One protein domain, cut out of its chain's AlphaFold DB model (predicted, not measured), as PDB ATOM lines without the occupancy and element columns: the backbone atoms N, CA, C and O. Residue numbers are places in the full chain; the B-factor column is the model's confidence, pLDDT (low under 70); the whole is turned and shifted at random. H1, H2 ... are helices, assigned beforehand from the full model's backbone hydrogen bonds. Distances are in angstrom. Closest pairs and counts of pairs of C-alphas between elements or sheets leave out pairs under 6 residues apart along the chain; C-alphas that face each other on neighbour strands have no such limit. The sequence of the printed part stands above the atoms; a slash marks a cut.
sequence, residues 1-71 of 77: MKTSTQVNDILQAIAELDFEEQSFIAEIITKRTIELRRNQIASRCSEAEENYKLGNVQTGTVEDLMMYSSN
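AT A GLANCE: This is residues 1 to 71 of the 77 residues of an uncharacterized protein of Cyanobacteria bacterium UBA11367 (UniProt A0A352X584). One long straight helix, H2, makes the length of the model, with a short helix at each of its ends: H1 folds back at a slant from the end where H2 begins, and H3 lies off the other end beyond a loop. The three do not make a core, and residues 27 to 47 of H2 are bare of any neighbour. The printed part has 71 residues, with three named helices in the order H1, H2, H3 and no named strand; the class is all helix. The whole is extended, with a radius of gyration of the C-alphas of 21.8 A, and its outline is a rod spanning 61 by 26 by 20 A.

HOW THE PARTS SIT: H2, residues 19 to 53, touches no helix. H1, residues 3 to 15, is close to H2 but not clearly touching, with 2 pairs of C-alphas within 8 A; the closest C-alphas are those of Ile 14 and Gln 22, 6.3 A apart. Their lines stand at a steep tilt of 46 degrees, and they run opposite ways. H3, residues 62 to 71, is apart from H2 and from H1. In H1, H2 and H3 every O i to N i+4 pair is within hydrogen-bond range.

IN THESE COORDINATES: H2 measures 51.1 A from C-alpha 19 at (231.844, 488.543, 474.117) to C-alpha 53 at (222.784, 535.516, 456.150). H1 measures 18.7 A and begins with C-alpha 3 at (208.304, 499.464, 472.123). H3 measures 14.6 A and ends with C-alpha 71 at (216.775, 534.383, 480.323).

THE WHOLE: The two C-alphas farthest apart, those of Glu 16 and Thr 61, are 60.8 A apart. The printed part has no cut. The link from H1 to H2 is tight, with 3 residues, and that from H2 to H3 is short, with 8. The mean pLDDT of the printed part is 84.0, and residues 1 to 5, 58 to 59 and 69 to 71 are under 70.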
ATOM      1  N   MET A   1     202.876 501.413 474.395       48.06
ATOM      2  CA  MET A   1     203.419 500.298 475.208       48.06
ATOM      3  C   MET A   1     204.074 499.157 474.410       48.06
ATOM      4  O   MET A   1     204.649 498.294 475.048       48.06
ATOM      5  N   LYS A   2     204.079 499.130 473.062       50.78
ATOM      6  CA  LYS A   2     204.711 498.029 472.287       50.78
ATOM      7  C   LYS A   2     206.247 498.087 472.172       50.78
ATOM      8  O   LYS A   2     206.867 497.059 471.940       50.78
ATOM      9  N   THR A   3     206.859 499.258 472.336       57.44
ATOM     10  CA  THR A   3     208.304 499.464 472.123       57.44
ATOM     11  C   THR A   3     209.180 498.851 473.214       57.44
ATOM     12  O   THR A   3     210.274 498.391 472.922       57.44
ATOM     13  N   SER A   4     208.704 498.798 474.461       62.75
ATOM     14  CA  SER A   4     209.507 498.292 475.584       62.75
ATOM     15  C   SER A   4     209.751 496.782 475.520       62.75
ATOM     16  O   SER A   4     210.823 496.340 475.916       62.75
ATOM     17  N   THR A   5     208.790 495.998 475.020       66.94
ATOM     18  CA  THR A   5     208.947 494.541 474.867       66.94
ATOM     19  C   THR A   5     209.974 494.221 473.783       66.94
ATOM     20  O   THR A   5     210.904 493.469 474.034       66.94
ATOM     21  N   GLN A   6     209.894 494.904 472.636       85.69
ATOM     22  CA  GLN A   6     210.826 494.700 471.521       85.69
ATOM     23  C   GLN A   6     212.279 495.026 471.884       85.69
ATOM     24  O   GLN A   6     213.191 494.353 471.418       85.69
ATOM     25  N   VAL A   7     212.508 496.047 472.716       88.31
ATOM     26  CA  VAL A   7     213.863 496.384 473.176       88.31
ATOM     27  C   VAL A   7     214.433 495.275 474.059       88.31
ATOM     28  O   VAL A   7     215.584 494.896 473.866       88.31
ATOM     29  N   ASN A   8     213.641 494.725 474.984       89.56
ATOM     30  CA  ASN A   8     214.093 493.617 475.828       89.56
ATOM     31  C   ASN A   8     214.423 492.367 475.010       89.56
ATOM     32  O   ASN A   8     215.459 491.759 475.254       89.56
ATOM     33  N   ASP A   9     213.605 492.026 474.014       93.44
ATOM     34  CA  ASP A   9     213.855 490.860 473.158       93.44
ATOM     35  C   ASP A   9     215.181 490.998 472.385       93.44
ATOM     36  O   ASP A   9     215.951 490.047 472.274       93.44
ATOM     37  N   ILE A  10     215.492 492.207 471.902       92.56
ATOM     38  CA  ILE A  10     216.763 492.500 471.222       92.56
ATOM     39  C   ILE A  10     217.942 492.401 472.193       92.56
ATOM     40  O   ILE A  10     218.976 491.840 471.843       92.56
ATOM     41  N   LEU A  11     217.804 492.933 473.411       92.62
ATOM     42  CA  LEU A  11     218.856 492.843 474.427       92.62
ATOM     43  C   LEU A  11     219.110 491.394 474.848       92.62
ATOM     44  O   LEU A  11     220.264 491.013 475.024       92.62
ATOM     45  N   GLN A  12     218.055 490.585 474.956       94.44
ATOM     46  CA  GLN A  12     218.153 489.158 475.244       94.44
ATOM     47  C   GLN A  12     218.912 488.427 474.129       94.44
ATOM     48  O   GLN A  12     219.838 487.679 474.420       94.44
ATOM     49  N   ALA A  13     218.588 488.710 472.863       94.38
ATOM     50  CA  ALA A  13     219.291 488.135 471.719       94.38
ATOM     51  C   ALA A  13     220.774 488.541 471.674       94.38
ATOM     52  O   ALA A  13     221.627 487.719 471.357       94.38
ATOM     53  N   ILE A  14     221.104 489.790 472.023       93.75
ATOM     54  CA  ILE A  14     222.501 490.246 472.122       93.75
ATOM     55  C   ILE A  14     223.228 489.523 473.263       93.75
ATOM     56  O   ILE A  14     224.392 489.173 473.109       93.75
ATOM     57  N   ALA A  15     222.557 489.273 474.390       93.19
ATOM     58  CA  ALA A  15     223.152 488.599 475.543       93.19
ATOM     59  C   ALA A  15     223.505 487.122 475.286       93.19
ATOM     60  O   ALA A  15     224.330 486.567 476.010       93.19
ATOM     61  N   GLU A  16     222.895 486.492 474.277       96.44
ATOM     62  CA  GLU A  16     223.191 485.115 473.851       96.44
ATOM     63  C   GLU A  16     224.434 485.006 472.949       96.44
ATOM     64  O   GLU A  16     224.950 483.904 472.762       96.44
ATOM     65  N   LEU A  17     224.926 486.127 472.409       95.31
ATOM     66  CA  LEU A  17     226.129 486.183 471.573       95.31
ATOM     67  C   LEU A  17     227.406 486.054 472.405       95.31
ATOM     68  O   LEU A  17     227.396 486.266 473.622       95.31
ATOM     69  N   ASP A  18     228.532 485.761 471.756       96.75
ATOM     70  CA  ASP A  18     229.816 485.757 472.452       96.75
ATOM     71  C   ASP A  18     230.300 487.178 472.806       96.75
ATOM     72  O   ASP A  18     229.754 488.200 472.380       96.75
ATOM     73  N   PHE A  19     231.337 487.259 473.639       94.62
ATOM     74  CA  PHE A  19     231.844 488.543 474.117       94.62
ATOM     75  C   PHE A  19     232.391 489.444 472.996       94.62
ATOM     76  O   PHE A  19     232.269 490.671 473.087       94.62
ATOM     77  N   GLU A  20     233.003 488.870 471.956       97.19
ATOM     78  CA  GLU A  20     233.554 489.650 470.844       97.19
ATOM     79  C   GLU A  20     232.427 490.242 469.997       97.19
ATOM     80  O   GLU A  20     232.444 491.438 469.692       97.19
ATOM     81  N   GLU A  21     231.404 489.447 469.698       96.88
ATOM     82  CA  GLU A  21     230.206 489.880 468.982       96.88
ATOM     83  C   GLU A  21     229.452 490.971 469.752       96.88
ATOM     84  O   GLU A  21     229.099 492.012 469.183       96.88
ATOM     85  N   GLN A  22     229.262 490.794 471.064       95.44
ATOM     86  CA  GLN A  22     228.641 491.808 471.920       95.44
ATOM     87  C   GLN A  22     229.440 493.118 471.917       95.44
ATOM     88  O   GLN A  22     228.870 494.205 471.760       95.44
ATOM     89  N   SER A  23     230.766 493.027 472.045       95.00
ATOM     90  CA  SER A  23     231.659 494.191 472.027       95.00
ATOM     91  C   SER A  23     231.618 494.922 470.684       95.00
ATOM     92  O   SER A  23     231.551 496.154 470.644       95.00
ATOM     93  N   PHE A  24     231.582 494.180 469.577       96.44
ATOM     94  CA  PHE A  24     231.482 494.742 468.234       96.44
ATOM     95  C   PHE A  24     230.158 495.487 468.012       96.44
ATOM     96  O   PHE A  24     230.138 496.602 467.479       96.44
ATOM     97  N   ILE A  25     229.041 494.923 468.480       95.81
ATOM     98  CA  ILE A  25     227.731 495.583 468.422       95.81
ATOM     99  C   ILE A  25     227.750 496.885 469.230       95.81
ATOM    100  O   ILE A  25     227.302 497.923 468.729       95.81
ATOM    101  N   ALA A  26     228.303 496.867 470.445       95.44
ATOM    102  CA  ALA A  26     228.416 498.060 471.280       95.44
ATOM    103  C   ALA A  26     229.231 499.171 470.592       95.44
ATOM    104  O   ALA A  26     228.837 500.346 470.610       95.44
ATOM    105  N   GLU A  27     230.325 498.811 469.919       96.88
ATOM    106  CA  GLU A  27     231.139 499.753 469.151       96.88
ATOM    107  C   GLU A  27     230.347 500.375 467.988       96.88
ATOM    108  O   GLU A  27     230.355 501.600 467.807       96.88
ATOM    109  N   ILE A  28     229.611 499.565 467.222       96.56
ATOM    110  CA  ILE A  28     228.781 500.047 466.108       96.56
ATOM    111  C   ILE A  28     227.714 501.027 466.599       96.56
ATOM    112  O   ILE A  28     227.533 502.097 466.007       96.56
ATOM    113  N   ILE A  29     226.998 500.680 467.670       95.25
ATOM    114  CA  ILE A  29     225.940 501.530 468.231       95.25
ATOM    115  C   ILE A  29     226.519 502.859 468.721       95.25
ATOM    116  O   ILE A  29     225.953 503.924 468.452       95.25
ATOM    117  N   THR A  30     227.686 502.818 469.361       95.50
ATOM    118  CA  THR A  30     228.398 504.019 469.807       95.50
ATOM    119  C   THR A  30     228.753 504.922 468.628       95.50
ATOM    120  O   THR A  30     228.420 506.110 468.642       95.50
ATOM    121  N   LYS A  31     229.348 504.369 467.562       96.00
ATOM    122  CA  LYS A  31     229.684 505.128 466.346       96.00
ATOM    123  C   LYS A  31     228.448 505.771 465.722       96.00
ATOM    124  O   LYS A  31     228.457 506.967 465.447       96.00
ATOM    125  N   ARG A  32     227.353 505.019 465.571       94.75
ATOM    126  CA  ARG A  32     226.089 505.548 465.028       94.75
ATOM    127  C   ARG A  32     225.537 506.696 465.866       94.75
ATOM    128  O   ARG A  32     225.082 507.692 465.315       94.75
ATOM    129  N   THR A  33     225.609 506.582 467.188       93.12
ATOM    130  CA  THR A  33     225.126 507.622 468.106       93.12
ATOM    131  C   THR A  33     225.944 508.909 467.972       93.12
ATOM    132  O   THR A  33     225.381 510.006 467.938       93.12
ATOM    133  N   ILE A  34     227.267 508.786 467.832       95.00
ATOM    134  CA  ILE A  34     228.162 509.924 467.590       95.00
ATOM    135  C   ILE A  34     227.838 510.598 466.253       95.00
ATOM    136  O   ILE A  34     227.716 511.822 466.213       95.00
ATOM    137  N   GLU A  35     227.646 509.827 465.182       93.25
ATOM    138  CA  GLU A  35     227.297 510.371 463.863       93.25
ATOM    139  C   GLU A  35     225.942 511.088 463.867       93.25
ATOM    140  O   GLU A  35     225.821 512.192 463.338       93.25
ATOM    141  N   LEU A  36     224.932 510.534 464.543       91.94
ATOM    142  CA  LEU A  36     223.640 511.207 464.703       91.94
ATOM    143  C   LEU A  36     223.786 512.549 465.428       91.94
ATOM    144  O   LEU A  36     223.223 513.553 464.991       91.94
ATOM    145  N   ARG A  37     224.588 512.597 466.498       91.31
ATOM    146  CA  ARG A  37     224.860 513.843 467.224       91.31
ATOM    147  C   ARG A  37     225.614 514.857 466.361       91.31
ATOM    148  O   ARG A  37     225.297 516.043 466.409       91.31
ATOM    149  N   ARG A  38     226.589 514.414 465.563       92.19
ATOM    150  CA  ARG A  38     227.314 515.280 464.615       92.19
ATOM    151  C   ARG A  38     226.369 515.880 463.582       92.19
ATOM    152  O   ARG A  38     226.420 517.087 463.368       92.19
ATOM    153  N   ASN A  39     225.461 515.081 463.027       89.81
ATOM    154  CA  ASN A  39     224.459 515.559 462.074       89.81
ATOM    155  C   ASN A  39     223.514 516.593 462.696       89.81
ATOM    156  O   ASN A  39     223.213 517.601 462.066       89.81
ATOM    157  N   GLN A  40     223.092 516.393 463.948       90.38
ATOM    158  CA  GLN A  40     222.288 517.385 464.668       90.38
ATOM    159  C   GLN A  40     223.041 518.707 464.857       90.38
ATOM    160  O   GLN A  40     222.471 519.774 464.645       90.38
ATOM    161  N   ILE A  41     224.324 518.652 465.225       89.25
ATOM    162  CA  ILE A  41     225.164 519.850 465.359       89.25
ATOM    163  C   ILE A  41     225.321 520.542 464.002       89.25
ATOM    164  O   ILE A  41     225.097 521.742 463.914       89.25
ATOM    165  N   ALA A  42     225.632 519.791 462.943       89.69
ATOM    166  CA  ALA A  42     225.778 520.331 461.594       89.69
ATOM    167  C   ALA A  42     224.483 520.997 461.097       89.69
ATOM    168  O   ALA A  42     224.534 522.093 460.547       89.69
ATOM    169  N   SER A  43     223.325 520.385 461.358       86.69
ATOM    170  CA  SER A  43     222.018 520.969 461.041       86.69
ATOM    171  C   SER A  43     221.804 522.298 461.764       86.69
ATOM    172  O   SER A  43     221.407 523.275 461.138       86.69
ATOM    173  N   ARG A  44     222.112 522.359 463.066       81.88
ATOM    174  CA  ARG A  44     222.000 523.597 463.856       81.88
ATOM    175  C   ARG A  44     222.977 524.675 463.392       81.88
ATOM    176  O   ARG A  44     222.630 525.849 463.397       81.88
ATOM    177  N   CYS A  45     224.188 524.293 462.993       82.75
ATOM    178  CA  CYS A  45     225.158 525.215 462.408       82.75
ATOM    179  C   CYS A  45     224.638 525.793 461.089       82.75
ATOM    180  O   CYS A  45     224.680 527.005 460.915       82.75
ATOM    181  N   SER A  46     224.092 524.954 460.205       83.81
ATOM    182  CA  SER A  46     223.502 525.406 458.940       83.81
ATOM    183  C   SER A  46     222.345 526.381 459.167       83.81
ATOM    184  O   SER A  46     222.275 527.408 458.500       83.81
ATOM    185  N   GLU A  47     221.465 526.093 460.128       84.25
ATOM    186  CA  GLU A  47     220.363 526.983 460.509       84.25
ATOM    187  C   GLU A  47     220.876 528.322 461.065       84.25
ATOM    188  O   GLU A  47     220.388 529.389 460.694       84.25
ATOM    189  N   ALA A  48     221.901 528.293 461.921       79.00
ATOM    190  CA  ALA A  48     222.517 529.504 462.459       79.00
ATOM    191  C   ALA A  48     223.193 530.350 461.364       79.00
ATOM    192  O   ALA A  48     223.072 531.575 461.370       79.00
ATOM    193  N   GLU A  49     223.875 529.714 460.408       82.25
ATOM    194  CA  GLU A  49     224.476 530.389 459.253       82.25
ATOM    195  C   GLU A  49     223.424 531.011 458.332       82.25
ATOM    196  O   GLU A  49     223.622 532.115 457.821       82.25
ATOM    197  N   GLU A  50     222.308 530.321 458.107       82.81
ATOM    198  CA  GLU A  50     221.191 530.842 457.323       82.81
ATOM    199  C   GLU A  50     220.545 532.044 458.018       82.81
ATOM    200  O   GLU A  50     220.387 533.095 457.395       82.81
ATOM    201  N   ASN A  51     220.278 531.950 459.323       79.12
ATOM    202  CA  ASN A  51     219.761 533.068 460.112       79.12
ATOM    203  C   ASN A  51     220.715 534.270 460.106       79.12
ATOM    204  O   ASN A  51     220.262 535.408 459.984       79.12
ATOM    205  N   TYR A  52     222.030 534.030 460.147       77.69
ATOM    206  CA  TYR A  52     223.037 535.077 459.980       77.69
ATOM    207  C   TYR A  52     222.948 535.761 458.611       77.69
ATOM    208  O   TYR A  52     222.891 536.988 458.540       77.69
ATOM    209  N   LYS A  53     222.882 534.984 457.522       80.38
ATOM    210  CA  LYS A  53     222.784 535.516 456.150       80.38
ATOM    211  C   LYS A  53     221.486 536.280 455.895       80.38
ATOM    212  O   LYS A  53     221.509 537.281 455.185       80.38
ATOM    213  N   LEU A  54     220.372 535.814 456.454       83.56
ATOM    214  CA  LEU A  54     219.055 536.437 456.299       83.56
ATOM    215  C   LEU A  54     218.862 537.668 457.197       83.56
ATOM    216  O   LEU A  54     217.843 538.342 457.085       83.56
ATOM    217  N   GLY A  55     219.822 537.978 458.076       77.31
ATOM    218  CA  GLY A  55     219.689 539.074 459.034       77.31
ATOM    219  C   GLY A  55     218.708 538.772 460.169       77.31
ATOM    220  O   GLY A  55     218.368 539.675 460.929       77.31
ATOM    221  N   ASN A  56     218.305 537.506 460.337       72.75
ATOM    222  CA  ASN A  56     217.538 537.001 461.481       72.75
ATOM    223  C   ASN A  56     218.454 536.843 462.707       72.75
ATOM    224  O   ASN A  56     218.476 535.810 463.377       72.75
ATOM    225  N   VAL A  57     219.260 537.867 462.967       71.81
ATOM    226  CA  VAL A  57     220.206 537.944 464.072       71.81
ATOM    227  C   VAL A  57     219.796 539.077 464.985       71.81
ATOM    228  O   VAL A  57     219.386 540.149 464.545       71.81
ATOM    229  N   GLN A  58     219.910 538.837 466.282       68.69
ATOM    230  CA  GLN A  58     219.649 539.865 467.268       68.69
ATOM    231  C   GLN A  58     220.858 540.801 467.322       68.69
ATOM    232  O   GLN A  58     221.973 540.379 467.625       68.69
ATOM    233  N   THR A  59     220.649 542.075 467.002       68.44
ATOM    234  CA  THR A  59     221.656 543.128 467.162       68.44
ATOM    235  C   THR A  59     221.366 543.890 468.448       68.44
ATOM    236  O   THR A  59     220.246 544.363 468.631       68.44
ATOM    237  N   GLY A  60     222.355 544.023 469.325       75.06
ATOM    238  CA  GLY A  60     222.211 544.696 470.615       75.06
ATOM    239  C   GLY A  60     223.568 544.976 471.251       75.06
ATOM    240  O   GLY A  60     224.611 544.639 470.684       75.06
ATOM    241  N   THR A  61     223.559 545.618 472.412       81.06
ATOM    242  CA  THR A  61     224.769 545.872 473.200       81.06
ATOM    243  C   THR A  61     225.244 544.604 473.918       81.06
ATOM    244  O   THR A  61     224.577 543.566 473.929       81.06
ATOM    245  N   VAL A  62     226.421 544.678 474.543       77.00
ATOM    246  CA  VAL A  62     226.930 543.590 475.392       77.00
ATOM    247  C   VAL A  62     225.982 543.349 476.572       77.00
ATOM    248  O   VAL A  62     225.757 542.205 476.957       77.00
ATOM    249  N   GLU A  63     225.372 544.406 477.106       78.94
ATOM    250  CA  GLU A  63     224.357 544.335 478.156       78.94
ATOM    251  C   GLU A  63     223.102 543.583 477.690       78.94
ATOM    252  O   GLU A  63     222.610 542.716 478.418       78.94
ATOM    253  N   ASP A  64     222.633 543.837 476.462       75.62
ATOM    254  CA  ASP A  64     221.498 543.114 475.873       75.62
ATOM    255  C   ASP A  64     221.817 541.617 475.731       75.62
ATOM    256  O   ASP A  64     221.018 540.761 476.115       75.62
ATOM    257  N   LEU A  65     223.023 541.282 475.258       75.25
ATOM    258  CA  LEU A  65     223.487 539.897 475.127       75.25
ATOM    259  C   LEU A  65     223.517 539.162 476.481       75.25
ATOM    260  O   LEU A  65     223.084 538.010 476.579       75.25
ATOM    261  N   MET A  66     224.002 539.825 477.534       78.50
ATOM    262  CA  MET A  66     224.062 539.267 478.892       78.50
ATOM    263  C   MET A  66     222.667 539.057 479.499       78.50
ATOM    264  O   MET A  66     222.446 538.082 480.226       78.50
ATOM    265  N   MET A  67     221.711 539.926 479.163       77.38
ATOM    266  CA  MET A  67     220.307 539.785 479.553       77.38
ATOM    267  C   MET A  67     219.640 538.583 478.862       77.38
ATOM    268  O   MET A  67     219.002 537.775 479.540       77.38
ATOM    269  N   TYR A  68     219.828 538.402 477.547       70.00
ATOM    270  CA  TYR A  68     219.251 537.263 476.812       70.00
ATOM    271  C   TYR A  68     219.826 535.914 477.264       70.00
ATOM    272  O   TYR A  68     219.073 534.968 477.487       70.00
ATOM    273  N   SER A  69     221.142 535.843 477.484       63.47
ATOM    274  CA  SER A  69     221.825 534.632 477.968       63.47
ATOM    275  C   SER A  69     221.342 534.192 479.360       63.47
ATOM    276  O   SER A  69     221.258 533.001 479.663       63.47
ATOM    277  N   SER A  70     220.954 535.152 480.206       63.41
ATOM    278  CA  SER A  70     220.411 534.880 481.543       63.41
ATOM    279  C   SER A  70     218.961 534.373 481.511       63.41
ATOM    280  O   SER A  70     218.576 533.579 482.370       63.41
ATOM    281  N   ASN A  71     218.176 534.784 480.508       56.06
ATOM    282  CA  ASN A  71     216.775 534.383 480.323       56.06
ATOM    283  C   ASN A  71     216.594 532.994 479.691       56.06
ATOM    284  O   ASN A  71     215.555 532.369 479.883       56.06
TER     285      ASN A  71